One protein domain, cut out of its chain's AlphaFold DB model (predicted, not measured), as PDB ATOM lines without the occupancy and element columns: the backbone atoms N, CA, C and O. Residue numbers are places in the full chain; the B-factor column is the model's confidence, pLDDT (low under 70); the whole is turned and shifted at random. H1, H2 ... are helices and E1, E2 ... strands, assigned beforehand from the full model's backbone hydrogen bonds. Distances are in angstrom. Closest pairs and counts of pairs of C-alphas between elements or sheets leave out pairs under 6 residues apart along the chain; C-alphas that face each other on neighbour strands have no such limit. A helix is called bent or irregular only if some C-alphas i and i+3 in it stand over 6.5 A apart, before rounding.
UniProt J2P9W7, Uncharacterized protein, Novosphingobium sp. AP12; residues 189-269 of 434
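What this domain is: This is residues 189 to 269 of the 434 residues of an uncharacterized protein of Novosphingobium sp. AP12 (UniProt J2P9W7). A small two-stranded hairpin, E1 and E2, sits at one end of a cluster of three helices, H1, H2 and H3, which touch one another and cross at steep angles. H3, the longest, has a kink, and a looping stretch without named elements, residues 238 to 255, leads from it to the hairpin. The printed part has 81 residues, with three helices and then two antiparallel strands along the chain, sheet order E1 - E2; the class is mostly helix. It is compact, with a radius of gyration of the C-alphas of 12.2 A and spans of 37 by 30 by 18 A.

Where its parts are: E1 is residues 256 to 258 and E2 is residues 264 to 266, where C-alpha 266 stands at (29.511, -4.492, -27.237). H3, residues 221 to 237, is 23.0 A long and irregular: C-alphas 227 and 230 are 7.0 A apart, with a kink of 52 degrees near residue 228. H1, residues 194 to 205, is 16.3 A long and begins with C-alpha 194 at (55.233, -24.998, -24.201). H2 is residues 210 to 216, 9.9 A.

How they stand to each other: In the E1 and E2 hairpin, N 257 and O 265 are within hydrogen-bond range at 2.7 A. The closest C-alphas of E1 and H2, those of Trp 258 and Met 212, are 7.6 A apart. H2 touches residues 221 to 225 of H3 alone, closest at the C-alphas of Ala 214 and Pro 221, 5.2 A, at a steep tilt of 53 degrees, opposite ways. H3 touches H1, closest at the C-alphas of Ser 228 and Glu 201, 6.2 A, at a steep tilt of 56 degrees, the same way. H1, with residues 200 to 204 alone, and H2 only just touch, with 3 pairs of C-alphas within 8 A, closest those of Ile 200 and Ile 213, 6.7 A. H1 is apart from both strands. Every O i to N i+4 pair is within hydrogen-bond range in H1 and H2, and 11 of 13 in H3.

The domain as a whole: The two C-alphas farthest apart, those of Ala 190 and Pro 269, are 37.7 A apart. The printed part has no cut. The link H3 to E1 is long, with 18 residues; the other links are tight. Mean pLDDT of the printed part is 74.4, and residues 189 to 191, 241 to 245 and 248 to 268 are under 70.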
ATOM      1  N   PRO A 189      58.167 -13.587 -18.116       54.41
ATOM      2  CA  PRO A 189      58.960 -14.795 -17.862       54.41
ATOM      3  C   PRO A 189      59.556 -15.321 -19.175       54.41
ATOM      4  O   PRO A 189      58.833 -15.445 -20.165       54.41
ATOM      5  N   ALA A 190      60.886 -15.486 -19.189       51.56
ATOM      6  CA  ALA A 190      61.722 -15.501 -20.395       51.56
ATOM      7  C   ALA A 190      61.295 -16.536 -21.451       51.56
ATOM      8  O   ALA A 190      61.519 -16.329 -22.640       51.56
ATOM      9  N   ALA A 191      60.571 -17.572 -21.046       62.94
ATOM     10  CA  ALA A 191      59.695 -18.333 -21.913       62.94
ATOM     11  C   ALA A 191      58.488 -18.768 -21.081       62.94
ATOM     12  O   ALA A 191      58.650 -19.300 -19.981       62.94
ATOM     13  N   LEU A 192      57.269 -18.576 -21.589       78.75
ATOM     14  CA  LEU A 192      56.212 -19.480 -21.161       78.75
ATOM     15  C   LEU A 192      56.596 -20.868 -21.646       78.75
ATOM     16  O   LEU A 192      56.897 -21.039 -22.823       78.75
ATOM     17  N   GLY A 193      56.595 -21.846 -20.742       85.56
ATOM     18  CA  GLY A 193      56.772 -23.235 -21.147       85.56
ATOM     19  C   GLY A 193      55.737 -23.614 -22.208       85.56
ATOM     20  O   GLY A 193      54.620 -23.083 -22.202       85.56
ATOM     21  N   HIS A 194      56.086 -24.553 -23.092       88.81
ATOM     22  CA  HIS A 194      55.233 -24.998 -24.201       88.81
ATOM     23  C   HIS A 194      53.795 -25.315 -23.771       88.81
ATOM     24  O   HIS A 194      52.854 -24.968 -24.476       88.81
ATOM     25  N   ARG A 195      53.606 -25.861 -22.560       92.00
ATOM     26  CA  ARG A 195      52.284 -26.114 -21.968       92.00
ATOM     27  C   ARG A 195      51.388 -24.872 -21.923       92.00
ATOM     28  O   ARG A 195      50.199 -24.958 -22.210       92.00
ATOM     29  N   TRP A 196      51.927 -23.723 -21.524       92.44
ATOM     30  CA  TRP A 196      51.143 -22.494 -21.431       92.44
ATOM     31  C   TRP A 196      50.928 -21.840 -22.791       92.44
ATOM     32  O   TRP A 196      49.862 -21.274 -23.012       92.44
ATOM     33  N   ILE A 197      51.908 -21.939 -23.695       93.31
ATOM     34  CA  ILE A 197      51.744 -21.489 -25.083       93.31
ATOM     35  C   ILE A 197      50.610 -22.284 -25.742       93.31
ATOM     36  O   ILE A 197      49.672 -21.667 -26.233       93.31
ATOM     37  N   GLY A 198      50.605 -23.614 -25.607       93.81
ATOM     38  CA  GLY A 198      49.528 -24.468 -26.112       93.81
ATOM     39  C   GLY A 198      48.152 -24.120 -25.532       93.81
ATOM     40  O   GLY A 198      47.174 -24.068 -26.268       93.81
ATOM     41  N   LYS A 199      48.059 -23.773 -24.237       96.06
ATOM     42  CA  LYS A 199      46.802 -23.267 -23.645       96.06
ATOM     43  C   LYS A 199      46.364 -21.922 -24.230       96.06
ATOM     44  O   LYS A 199      45.178 -21.722 -24.469       96.06
ATOM     45  N   ILE A 200      47.298 -20.989 -24.442       94.25
ATOM     46  CA  ILE A 200      46.992 -19.702 -25.084       94.25
ATOM     47  C   ILE A 200      46.468 -19.945 -26.502       94.25
ATOM     48  O   ILE A 200      45.461 -19.354 -26.881       94.25
ATOM     49  N   GLU A 201      47.128 -20.814 -27.266       92.94
ATOM     50  CA  GLU A 201      46.747 -21.172 -28.634       92.94
ATOM     51  C   GLU A 201      45.373 -21.843 -28.691       92.94
ATOM     52  O   GLU A 201      44.528 -21.421 -29.477       92.94
ATOM     53  N   GLN A 202      45.105 -22.804 -27.802       91.81
ATOM     54  CA  GLN A 202      43.793 -23.437 -27.666       91.81
ATOM     55  C   GLN A 202      42.694 -22.390 -27.429       91.81
ATOM     56  O   GLN A 202      41.735 -22.317 -28.195       91.81
ATOM     57  N   MET A 203      42.862 -21.521 -26.428       92.12
ATOM     58  CA  MET A 203      41.857 -20.500 -26.118       92.12
ATOM     59  C   MET A 203      41.690 -19.471 -27.250       92.12
ATOM     60  O   MET A 203      40.607 -18.918 -27.429       92.12
ATOM     61  N   VAL A 204      42.745 -19.176 -28.021       88.06
ATOM     62  CA  VAL A 204      42.653 -18.316 -29.216       88.06
ATOM     63  C   VAL A 204      41.804 -18.977 -30.297       88.06
ATOM     64  O   VAL A 204      40.965 -18.294 -30.883       88.06
ATOM     65  N   THR A 205      41.994 -20.275 -30.534       83.31
ATOM     66  CA  THR A 205      41.201 -21.072 -31.485       83.31
ATOM     67  C   THR A 205      39.734 -21.160 -31.061       83.31
ATOM     68  O   THR A 205      38.847 -21.053 -31.899       83.31
ATOM     69  N   GLU A 206      39.464 -21.224 -29.755       80.19
ATOM     70  CA  GLU A 206      38.114 -21.121 -29.171       80.19
ATOM     71  C   GLU A 206      37.523 -19.693 -29.247       80.19
ATOM     72  O   GLU A 206      36.402 -19.445 -28.807       80.19
ATOM     73  N   GLY A 207      38.262 -18.720 -29.792       76.75
ATOM     74  CA  GLY A 207      37.799 -17.344 -29.975       76.75
ATOM     75  C   GLY A 207      37.908 -16.457 -28.730       76.75
ATOM     76  O   GLY A 207      37.408 -15.327 -28.739       76.75
ATOM     77  N   CYS A 208      38.588 -16.904 -27.669       81.12
ATOM     78  CA  CYS A 208      38.723 -16.123 -26.442       81.12
ATOM     79  C   CYS A 208      39.532 -14.826 -26.673       81.12
ATOM     80  O   CYS A 208      40.573 -14.812 -27.351       81.12
ATOM     81  N   PRO A 209      39.117 -13.692 -26.074       79.75
ATOM     82  CA  PRO A 209      39.866 -12.445 -26.168       79.75
ATOM     83  C   PRO A 209      41.121 -12.466 -25.273       79.75
ATOM     84  O   PRO A 209      41.093 -13.059 -24.190       79.75
ATOM     85  N   PRO A 210      42.200 -11.734 -25.626       85.31
ATOM     86  CA  PRO A 210      43.459 -11.756 -24.871       85.31
ATOM     87  C   PRO A 210      43.319 -11.416 -23.382       85.31
ATOM     88  O   PRO A 210      44.027 -11.975 -22.552       85.31
ATOM     89  N   ALA A 211      42.386 -10.529 -23.024       79.25
ATOM     90  CA  ALA A 211      42.120 -10.168 -21.632       79.25
ATOM     91  C   ALA A 211      41.493 -11.315 -20.817       79.25
ATOM     92  O   ALA A 211      41.785 -11.445 -19.631       79.25
ATOM     93  N   MET A 212      40.645 -12.144 -21.435       82.12
ATOM     94  CA  MET A 212      40.050 -13.314 -20.782       82.12
ATOM     95  C   MET A 212      41.088 -14.416 -20.595       82.12
ATOM     96  O   MET A 212      41.196 -14.961 -19.501       82.12
ATOM     97  N   ILE A 213      41.891 -14.686 -21.628       89.88
ATOM     98  CA  ILE A 213      43.006 -15.641 -21.562       89.88
ATOM     99  C   ILE A 213      43.987 -15.216 -20.462       89.88
ATOM    100  O   ILE A 213      44.373 -16.025 -19.627       89.88
ATOM    101  N   ALA A 214      44.327 -13.923 -20.408       86.44
ATOM    102  CA  ALA A 214      45.213 -13.361 -19.394       86.44
ATOM    103  C   ALA A 214      44.694 -13.620 -17.974       86.44
ATOM    104  O   ALA A 214      45.443 -14.097 -17.135       86.44
ATOM    105  N   ARG A 215      43.401 -13.390 -17.714       82.50
ATOM    106  CA  ARG A 215      42.798 -13.700 -16.407       82.50
ATOM    107  C   ARG A 215      42.768 -15.198 -16.110       82.50
ATOM    108  O   ARG A 215      43.105 -15.596 -15.005       82.50
ATOM    109  N   SER A 216      42.372 -16.011 -17.087       88.50
ATOM    110  CA  SER A 216      42.179 -17.459 -16.905       88.50
ATOM    111  C   SER A 216      43.493 -18.192 -16.642       88.50
ATOM    112  O   SER A 216      43.509 -19.217 -15.970       88.50
ATOM    113  N   LEU A 217      44.595 -17.667 -17.178       91.06
ATOM    114  CA  LEU A 217      45.930 -18.243 -17.045       91.06
ATOM    115  C   LEU A 217      46.815 -17.496 -16.030       91.06
ATOM    116  O   LEU A 217      47.985 -17.836 -15.906       91.06
ATOM    117  N   ASP A 218      46.278 -16.480 -15.345       84.06
ATOM    118  CA  ASP A 218      47.025 -15.553 -14.477       84.06
ATOM    119  C   ASP A 218      48.283 -14.958 -15.149       84.06
ATOM    120  O   ASP A 218      49.391 -14.894 -14.613       84.06
ATOM    121  N   LEU A 219      48.111 -14.527 -16.399       86.81
ATOM    122  CA  LEU A 219      49.138 -13.905 -17.224       86.81
ATOM    123  C   LEU A 219      48.839 -12.425 -17.438       86.81
ATOM    124  O   LEU A 219      47.703 -11.961 -17.355       86.81
ATOM    125  N   SER A 220      49.862 -11.651 -17.800       82.31
ATOM    126  CA  SER A 220      49.614 -10.279 -18.239       82.31
ATOM    127  C   SER A 220      48.983 -10.269 -19.646       82.31
ATOM    128  O   SER A 220      49.353 -11.093 -20.486       82.31
ATOM    129  N   PRO A 221      48.093  -9.315 -19.980       83.06
ATOM    130  CA  PRO A 221      47.554  -9.193 -21.338       83.06
ATOM    131  C   PRO A 221      48.637  -9.044 -22.416       83.06
ATOM    132  O   PRO A 221      48.488  -9.573 -23.513       83.06
ATOM    133  N   ALA A 222      49.748  -8.373 -22.092       80.50
ATOM    134  CA  ALA A 222      50.891  -8.234 -22.990       80.50
ATOM    135  C   ALA A 222      51.574  -9.583 -23.268       80.50
ATOM    136  O   ALA A 222      51.950  -9.865 -24.402       80.50
ATOM    137  N   THR A 223      51.672 -10.441 -22.248       84.56
ATOM    138  CA  THR A 223      52.178 -11.812 -22.371       84.56
ATOM    139  C   THR A 223      51.326 -12.629 -23.333       84.56
ATOM    140  O   THR A 223      51.850 -13.239 -24.261       84.56
ATOM    141  N   VAL A 224      50.007 -12.604 -23.142       90.12
ATOM    142  CA  VAL A 224      49.077 -13.324 -24.015       90.12
ATOM    143  C   VAL A 224      49.153 -12.799 -25.441       90.12
ATOM    144  O   VAL A 224      49.226 -13.592 -26.370       90.12
ATOM    145  N   LEU A 225      49.171 -11.478 -25.637       86.69
ATOM    146  CA  LEU A 225      49.303 -10.885 -26.969       86.69
ATOM    147  C   LEU A 225      50.601 -11.318 -27.653       86.69
ATOM    148  O   LEU A 225      50.546 -11.776 -28.786       86.69
ATOM    149  N   LYS A 226      51.741 -11.262 -26.954       85.88
ATOM    150  CA  LYS A 226      53.043 -11.702 -27.478       85.88
ATOM    151  C   LYS A 226      52.996 -13.144 -27.993       85.88
ATOM    152  O   LYS A 226      53.477 -13.404 -29.088       85.88
ATOM    153  N   HIS A 227      52.430 -14.061 -27.209       90.88
ATOM    154  CA  HIS A 227      52.428 -15.489 -27.541       90.88
ATOM    155  C   HIS A 227      51.265 -15.914 -28.452       90.88
ATOM    156  O   HIS A 227      51.394 -16.901 -29.158       90.88
ATOM    157  N   SER A 228      50.160 -15.163 -28.494       91.62
ATOM    158  CA  SER A 228      49.036 -15.437 -29.405       91.62
ATOM    159  C   SER A 228      49.164 -14.774 -30.776       91.62
ATOM    160  O   SER A 228      48.433 -15.157 -31.688       91.62
ATOM    161  N   LEU A 229      50.047 -13.779 -30.940       87.00
ATOM    162  CA  LEU A 229      50.173 -13.021 -32.187       87.00
ATOM    163  C   LEU A 229      50.481 -13.908 -33.407       87.00
ATOM    164  O   LEU A 229      49.746 -13.771 -34.379       87.00
ATOM    165  N   PRO A 230      51.451 -14.849 -33.377       88.94
ATOM    166  CA  PRO A 230      51.756 -15.676 -34.549       88.94
ATOM    167  C   PRO A 230      50.556 -16.505 -35.026       88.94
ATOM    168  O   PRO A 230      50.228 -16.498 -36.211       88.94
ATOM    169  N   LEU A 231      49.843 -17.156 -34.098       90.81
ATOM    170  CA  LEU A 231      48.637 -17.921 -34.423       90.81
ATOM    171  C   LEU A 231      47.518 -17.017 -34.952       90.81
ATOM    172  O   LEU A 231      46.861 -17.362 -35.927       90.81
ATOM    173  N   ARG A 232      47.300 -15.849 -34.339       85.94
ATOM    174  CA  ARG A 232      46.281 -14.896 -34.803       85.94
ATOM    175  C   ARG A 232      46.571 -14.388 -36.213       85.94
ATOM    176  O   ARG A 232      45.627 -14.265 -36.983       85.94
ATOM    177  N   THR A 233      47.834 -14.129 -36.552       81.50
ATOM    178  CA  THR A 233      48.246 -13.767 -37.916       81.50
ATOM    179  C   THR A 233      47.953 -14.903 -38.893       81.50
ATOM    180  O   THR A 233      47.303 -14.672 -39.904       81.50
ATOM    181  N   LYS A 234      48.308 -16.146 -38.542       83.12
ATOM    182  CA  LYS A 234      48.002 -17.321 -39.371       83.12
ATOM    183  C   LYS A 234      46.494 -17.498 -39.597       83.12
ATOM    184  O   LYS A 234      46.054 -17.725 -40.716       83.12
ATOM    185  N   LEU A 235      45.687 -17.368 -38.543       83.12
ATOM    186  CA  LEU A 235      44.227 -17.463 -38.641       83.12
ATOM    187  C   LEU A 235      43.636 -16.302 -39.467       83.12
ATOM    188  O   LEU A 235      42.651 -16.495 -40.175       83.12
ATOM    189  N   PHE A 236      44.236 -15.109 -39.406       80.81
ATOM    190  CA  PHE A 236      43.850 -13.964 -40.237       80.81
ATOM    191  C   PHE A 236      44.105 -14.232 -41.721       80.81
ATOM    192  O   PHE A 236      43.203 -14.038 -42.531       80.81
ATOM    193  N   GLU A 237      45.292 -14.734 -42.063       78.88
ATOM    194  CA  GLU A 237      45.664 -15.121 -43.432       78.88
ATOM    195  C   GLU A 237      44.757 -16.229 -43.985       78.88
ATOM    196  O   GLU A 237      44.417 -16.229 -45.163       78.88
ATOM    197  N   GLN A 238      44.290 -17.133 -43.121       82.12
ATOM    198  CA  GLN A 238      43.323 -18.184 -43.460       82.12
ATOM    199  C   GLN A 238      41.876 -17.680 -43.601       82.12
ATOM    200  O   GLN A 238      40.969 -18.474 -43.839       82.12
ATOM    201  N   GLY A 239      41.624 -16.380 -43.421       81.62
ATOM    202  CA  GLY A 239      40.278 -15.814 -43.506       81.62
ATOM    203  C   GLY A 239      39.367 -16.191 -42.331       81.62
ATOM    204  O   GLY A 239      38.147 -16.028 -42.416       81.62
ATOM    205  N   VAL A 240      39.920 -16.694 -41.221       73.12
ATOM    206  CA  VAL A 240      39.124 -17.107 -40.059       73.12
ATOM    207  C   VAL A 240      38.484 -15.879 -39.421       73.12
ATOM    208  O   VAL A 240      39.136 -14.882 -39.097       73.12
ATOM    209  N   SER A 241      37.171 -15.951 -39.227       69.25
ATOM    210  CA  SER A 241      36.388 -14.862 -38.652       69.25
ATOM    211  C   SER A 241      36.376 -14.942 -37.125       69.25
ATOM    212  O   SER A 241      36.189 -15.999 -36.531       69.25
ATOM    213  N   CYS A 242      36.560 -13.805 -36.465       68.69
ATOM    214  CA  CYS A 242      36.307 -13.620 -35.046       68.69
ATOM    215  C   CYS A 242      34.812 -13.802 -34.734       68.69
ATOM    216  O   CYS A 242      33.957 -13.587 -35.592       68.69
ATOM    217  N   ALA A 243      34.485 -14.067 -33.467       60.62
ATOM    218  CA  ALA A 243      33.114 -14.148 -32.960       60.62
ATOM    219  C   ALA A 243      32.267 -12.882 -33.188       60.62
ATOM    220  O   ALA A 243      31.075 -12.914 -32.938       60.62
ATOM    221  N   CYS A 244      32.840 -11.762 -33.640       62.38
ATOM    222  CA  CYS A 244      32.092 -10.578 -34.079       62.38
ATOM    223  C   CYS A 244      31.727 -10.574 -35.577       62.38
ATOM    224  O   CYS A 244      31.185  -9.583 -36.064       62.38
ATOM    225  N   GLY A 245      32.066 -11.632 -36.320       66.38
ATOM    226  CA  GLY A 245      31.850 -11.750 -37.764       66.38
ATOM    227  C   GLY A 245      32.899 -11.056 -38.644       66.38
ATOM    228  O   GLY A 245      32.791 -11.116 -39.863       66.38
ATOM    229  N   ARG A 246      33.916 -10.402 -38.065       71.06
ATOM    230  CA  ARG A 246      35.049  -9.807 -38.803       71.06
ATOM    231  C   ARG A 246      36.258 -10.729 -38.779       71.06
ATOM    232  O   ARG A 246      36.392 -11.493 -37.833       71.06
ATOM    233  N   LEU A 247      37.181 -10.598 -39.732       71.75
ATOM    234  CA  LEU A 247      38.442 -11.353 -39.737       71.75
ATOM    235  C   LEU A 247      39.197 -11.222 -38.404       71.75
ATOM    236  O   LEU A 247      39.283 -10.136 -37.819       71.75
ATOM    237  N   ILE A 248      39.724 -12.335 -37.897       69.19
ATOM    238  CA  ILE A 248      40.466 -12.373 -36.636       69.19
ATOM    239  C   ILE A 248      41.669 -11.420 -36.698       69.19
ATOM    240  O   ILE A 248      42.387 -11.381 -37.676       69.19
ATOM    241  N   GLY A 249      41.873 -10.587 -35.676       64.56
ATOM    242  CA  GLY A 249      42.923  -9.553 -35.711       64.56
ATOM    243  C   GLY A 249      42.447  -8.159 -36.132       64.56
ATOM    244  O   GLY A 249      43.225  -7.212 -36.037       64.56
ATOM    245  N   HIS A 250      41.162  -7.978 -36.470       65.25
ATOM    246  CA  HIS A 250      40.606  -6.649 -36.728       65.25
ATOM    247  C   HIS A 250      40.848  -5.683 -35.533       65.25
ATOM    248  O   HIS A 250      40.310  -5.842 -34.434       65.25
ATOM    249  N   ASN A 251      41.713  -4.684 -35.745       54.56
ATOM    250  CA  ASN A 251      42.120  -3.629 -34.798       54.56
ATOM    251  C   ASN A 251      42.619  -4.073 -33.405       54.56
ATOM    252  O   ASN A 251      42.574  -3.269 -32.475       54.56
ATOM    253  N   TYR A 252      43.072  -5.322 -33.216       52.34
ATOM    254  CA  TYR A 252      43.493  -5.885 -31.908       52.34
ATOM    255  C   TYR A 252      42.459  -5.753 -30.763       52.34
ATOM    256  O   TYR A 252      42.725  -6.104 -29.611       52.34
ATOM    257  N   TRP A 253      41.257  -5.277 -31.079       51.12
ATOM    258  CA  TRP A 253      40.153  -4.978 -30.184       51.12
ATOM    259  C   TRP A 253      38.882  -5.445 -30.875       51.12
ATOM    260  O   TRP A 253      38.298  -4.752 -31.711       51.12
ATOM    261  N   CYS A 254      38.454  -6.651 -30.507       56.91
ATOM    262  CA  CYS A 254      37.162  -7.153 -30.927       56.91
ATOM    263  C   CYS A 254      36.053  -6.240 -30.380       56.91
ATOM    264  O   CYS A 254      36.041  -5.901 -29.194       56.91
ATOM    265  N   SER A 255      35.131  -5.809 -31.244       47.38
ATOM    266  CA  SER A 255      33.991  -4.969 -30.859       47.38
ATOM    267  C   SER A 255      32.962  -5.729 -30.023       47.38
ATOM    268  O   SER A 255      32.224  -5.091 -29.267       47.38
ATOM    269  N   ALA A 256      32.975  -7.063 -30.092       51.34
ATOM    270  CA  ALA A 256      32.502  -7.919 -29.016       51.34
ATOM    271  C   ALA A 256      33.555  -7.855 -27.900       51.34
ATOM    272  O   ALA A 256      34.459  -8.686 -27.804       51.34
ATOM    273  N   LYS A 257      33.494  -6.810 -27.067       48.56
ATOM    274  CA  LYS A 257      34.172  -6.865 -25.771       48.56
ATOM    275  C   LYS A 257      33.590  -8.064 -25.030       48.56
ATOM    276  O   LYS A 257      32.445  -8.442 -25.220       48.56
ATOM    277  N   TRP A 258      34.382  -8.665 -24.176       46.12
ATOM    278  CA  TRP A 258      33.881  -9.566 -23.155       46.12
ATOM    279  C   TRP A 258      34.140  -8.838 -21.849       46.12
ATOM    280  O   TRP A 258      35.193  -8.210 -21.686       46.12
ATOM    281  N   ASP A 259      33.165  -8.794 -20.958       49.88
ATOM    282  CA  ASP A 259      33.335  -8.087 -19.706       49.88
ATOM    283  C   ASP A 259      34.200  -8.857 -18.714       49.88
ATOM    284  O   ASP A 259      34.832  -9.869 -19.033       49.88
ATOM    285  N   LEU A 260      34.312  -8.311 -17.505       40.66
ATOM    286  CA  LEU A 260      35.094  -8.922 -16.435       40.66
ATOM    287  C   LEU A 260      34.606 -10.339 -16.088       40.66
ATOM    288  O   LEU A 260      35.423 -11.131 -15.630       40.66
ATOM    289  N   TYR A 261      33.348 -10.673 -16.393       49.53
ATOM    290  CA  TYR A 261      32.701 -11.951 -16.099       49.53
ATOM    291  C   TYR A 261      32.642 -12.901 -17.301       49.53
ATOM    292  O   TYR A 261      32.019 -13.949 -17.212       49.53
ATOM    293  N   GLY A 262      33.275 -12.553 -18.429       44.19
ATOM    294  CA  GLY A 262      33.182 -13.377 -19.635       44.19
ATOM    295  C   GLY A 262      31.804 -13.301 -20.297       44.19
ATOM    296  O   GLY A 262      31.440 -14.202 -21.039       44.19
ATOM    297  N   MET A 263      31.049 -12.224 -20.065       46.03
ATOM    298  CA  MET A 263      29.831 -11.948 -20.821       46.03
ATOM    299  C   MET A 263      30.165 -11.060 -22.021       46.03
ATOM    300  O   MET A 263      30.880 -10.063 -21.855       46.03
ATOM    301  N   PRO A 264      29.645 -11.345 -23.223       46.00
ATOM    302  CA  PRO A 264      29.791 -10.444 -24.357       46.00
ATOM    303  C   PRO A 264      29.241  -9.037 -24.033       46.00
ATOM    304  O   PRO A 264      28.058  -8.840 -23.781       46.00
ATOM    305  N   ARG A 265      30.105  -8.019 -24.049       47.53
ATOM    306  CA  ARG A 265      29.779  -6.586 -24.041       47.53
ATOM    307  C   ARG A 265      30.141  -5.935 -25.371       47.53
ATOM    308  O   ARG A 265      31.259  -6.015 -25.837       47.53
ATOM    309  N   GLY A 266      29.251  -5.145 -25.949       53.56
ATOM    310  CA  GLY A 266      29.511  -4.492 -27.237       53.56
ATOM    311  C   GLY A 266      28.938  -5.283 -28.404       53.56
ATOM    312  O   GLY A 266      28.145  -6.194 -28.195       53.56
ATOM    313  N   PHE A 267      29.274  -4.867 -29.621       57.34
ATOM    314  CA  PHE A 267      28.629  -5.342 -30.844       57.34
ATOM    315  C   PHE A 267      28.797  -6.848 -31.001       57.34
ATOM    316  O   PHE A 267      29.887  -7.311 -31.343       57.34
ATOM    317  N   GLN A 268      27.717  -7.582 -30.753       67.38
ATOM    318  CA  GLN A 268      27.592  -8.957 -31.204       67.38
ATOM    319  C   GLN A 268      27.301  -8.944 -32.705       67.38
ATOM    320  O   GLN A 268      26.649  -8.009 -33.187       67.38
ATOM    321  N   PRO A 269      27.792  -9.935 -33.465       70.00
ATOM    322  CA  PRO A 269      27.310 -10.102 -34.820       70.00
ATOM    323  C   PRO A 269      25.817 -10.399 -34.732       70.00
ATOM    324  O   PRO A 269      25.365 -11.159 -33.875       70.00
TER     325      PRO A 269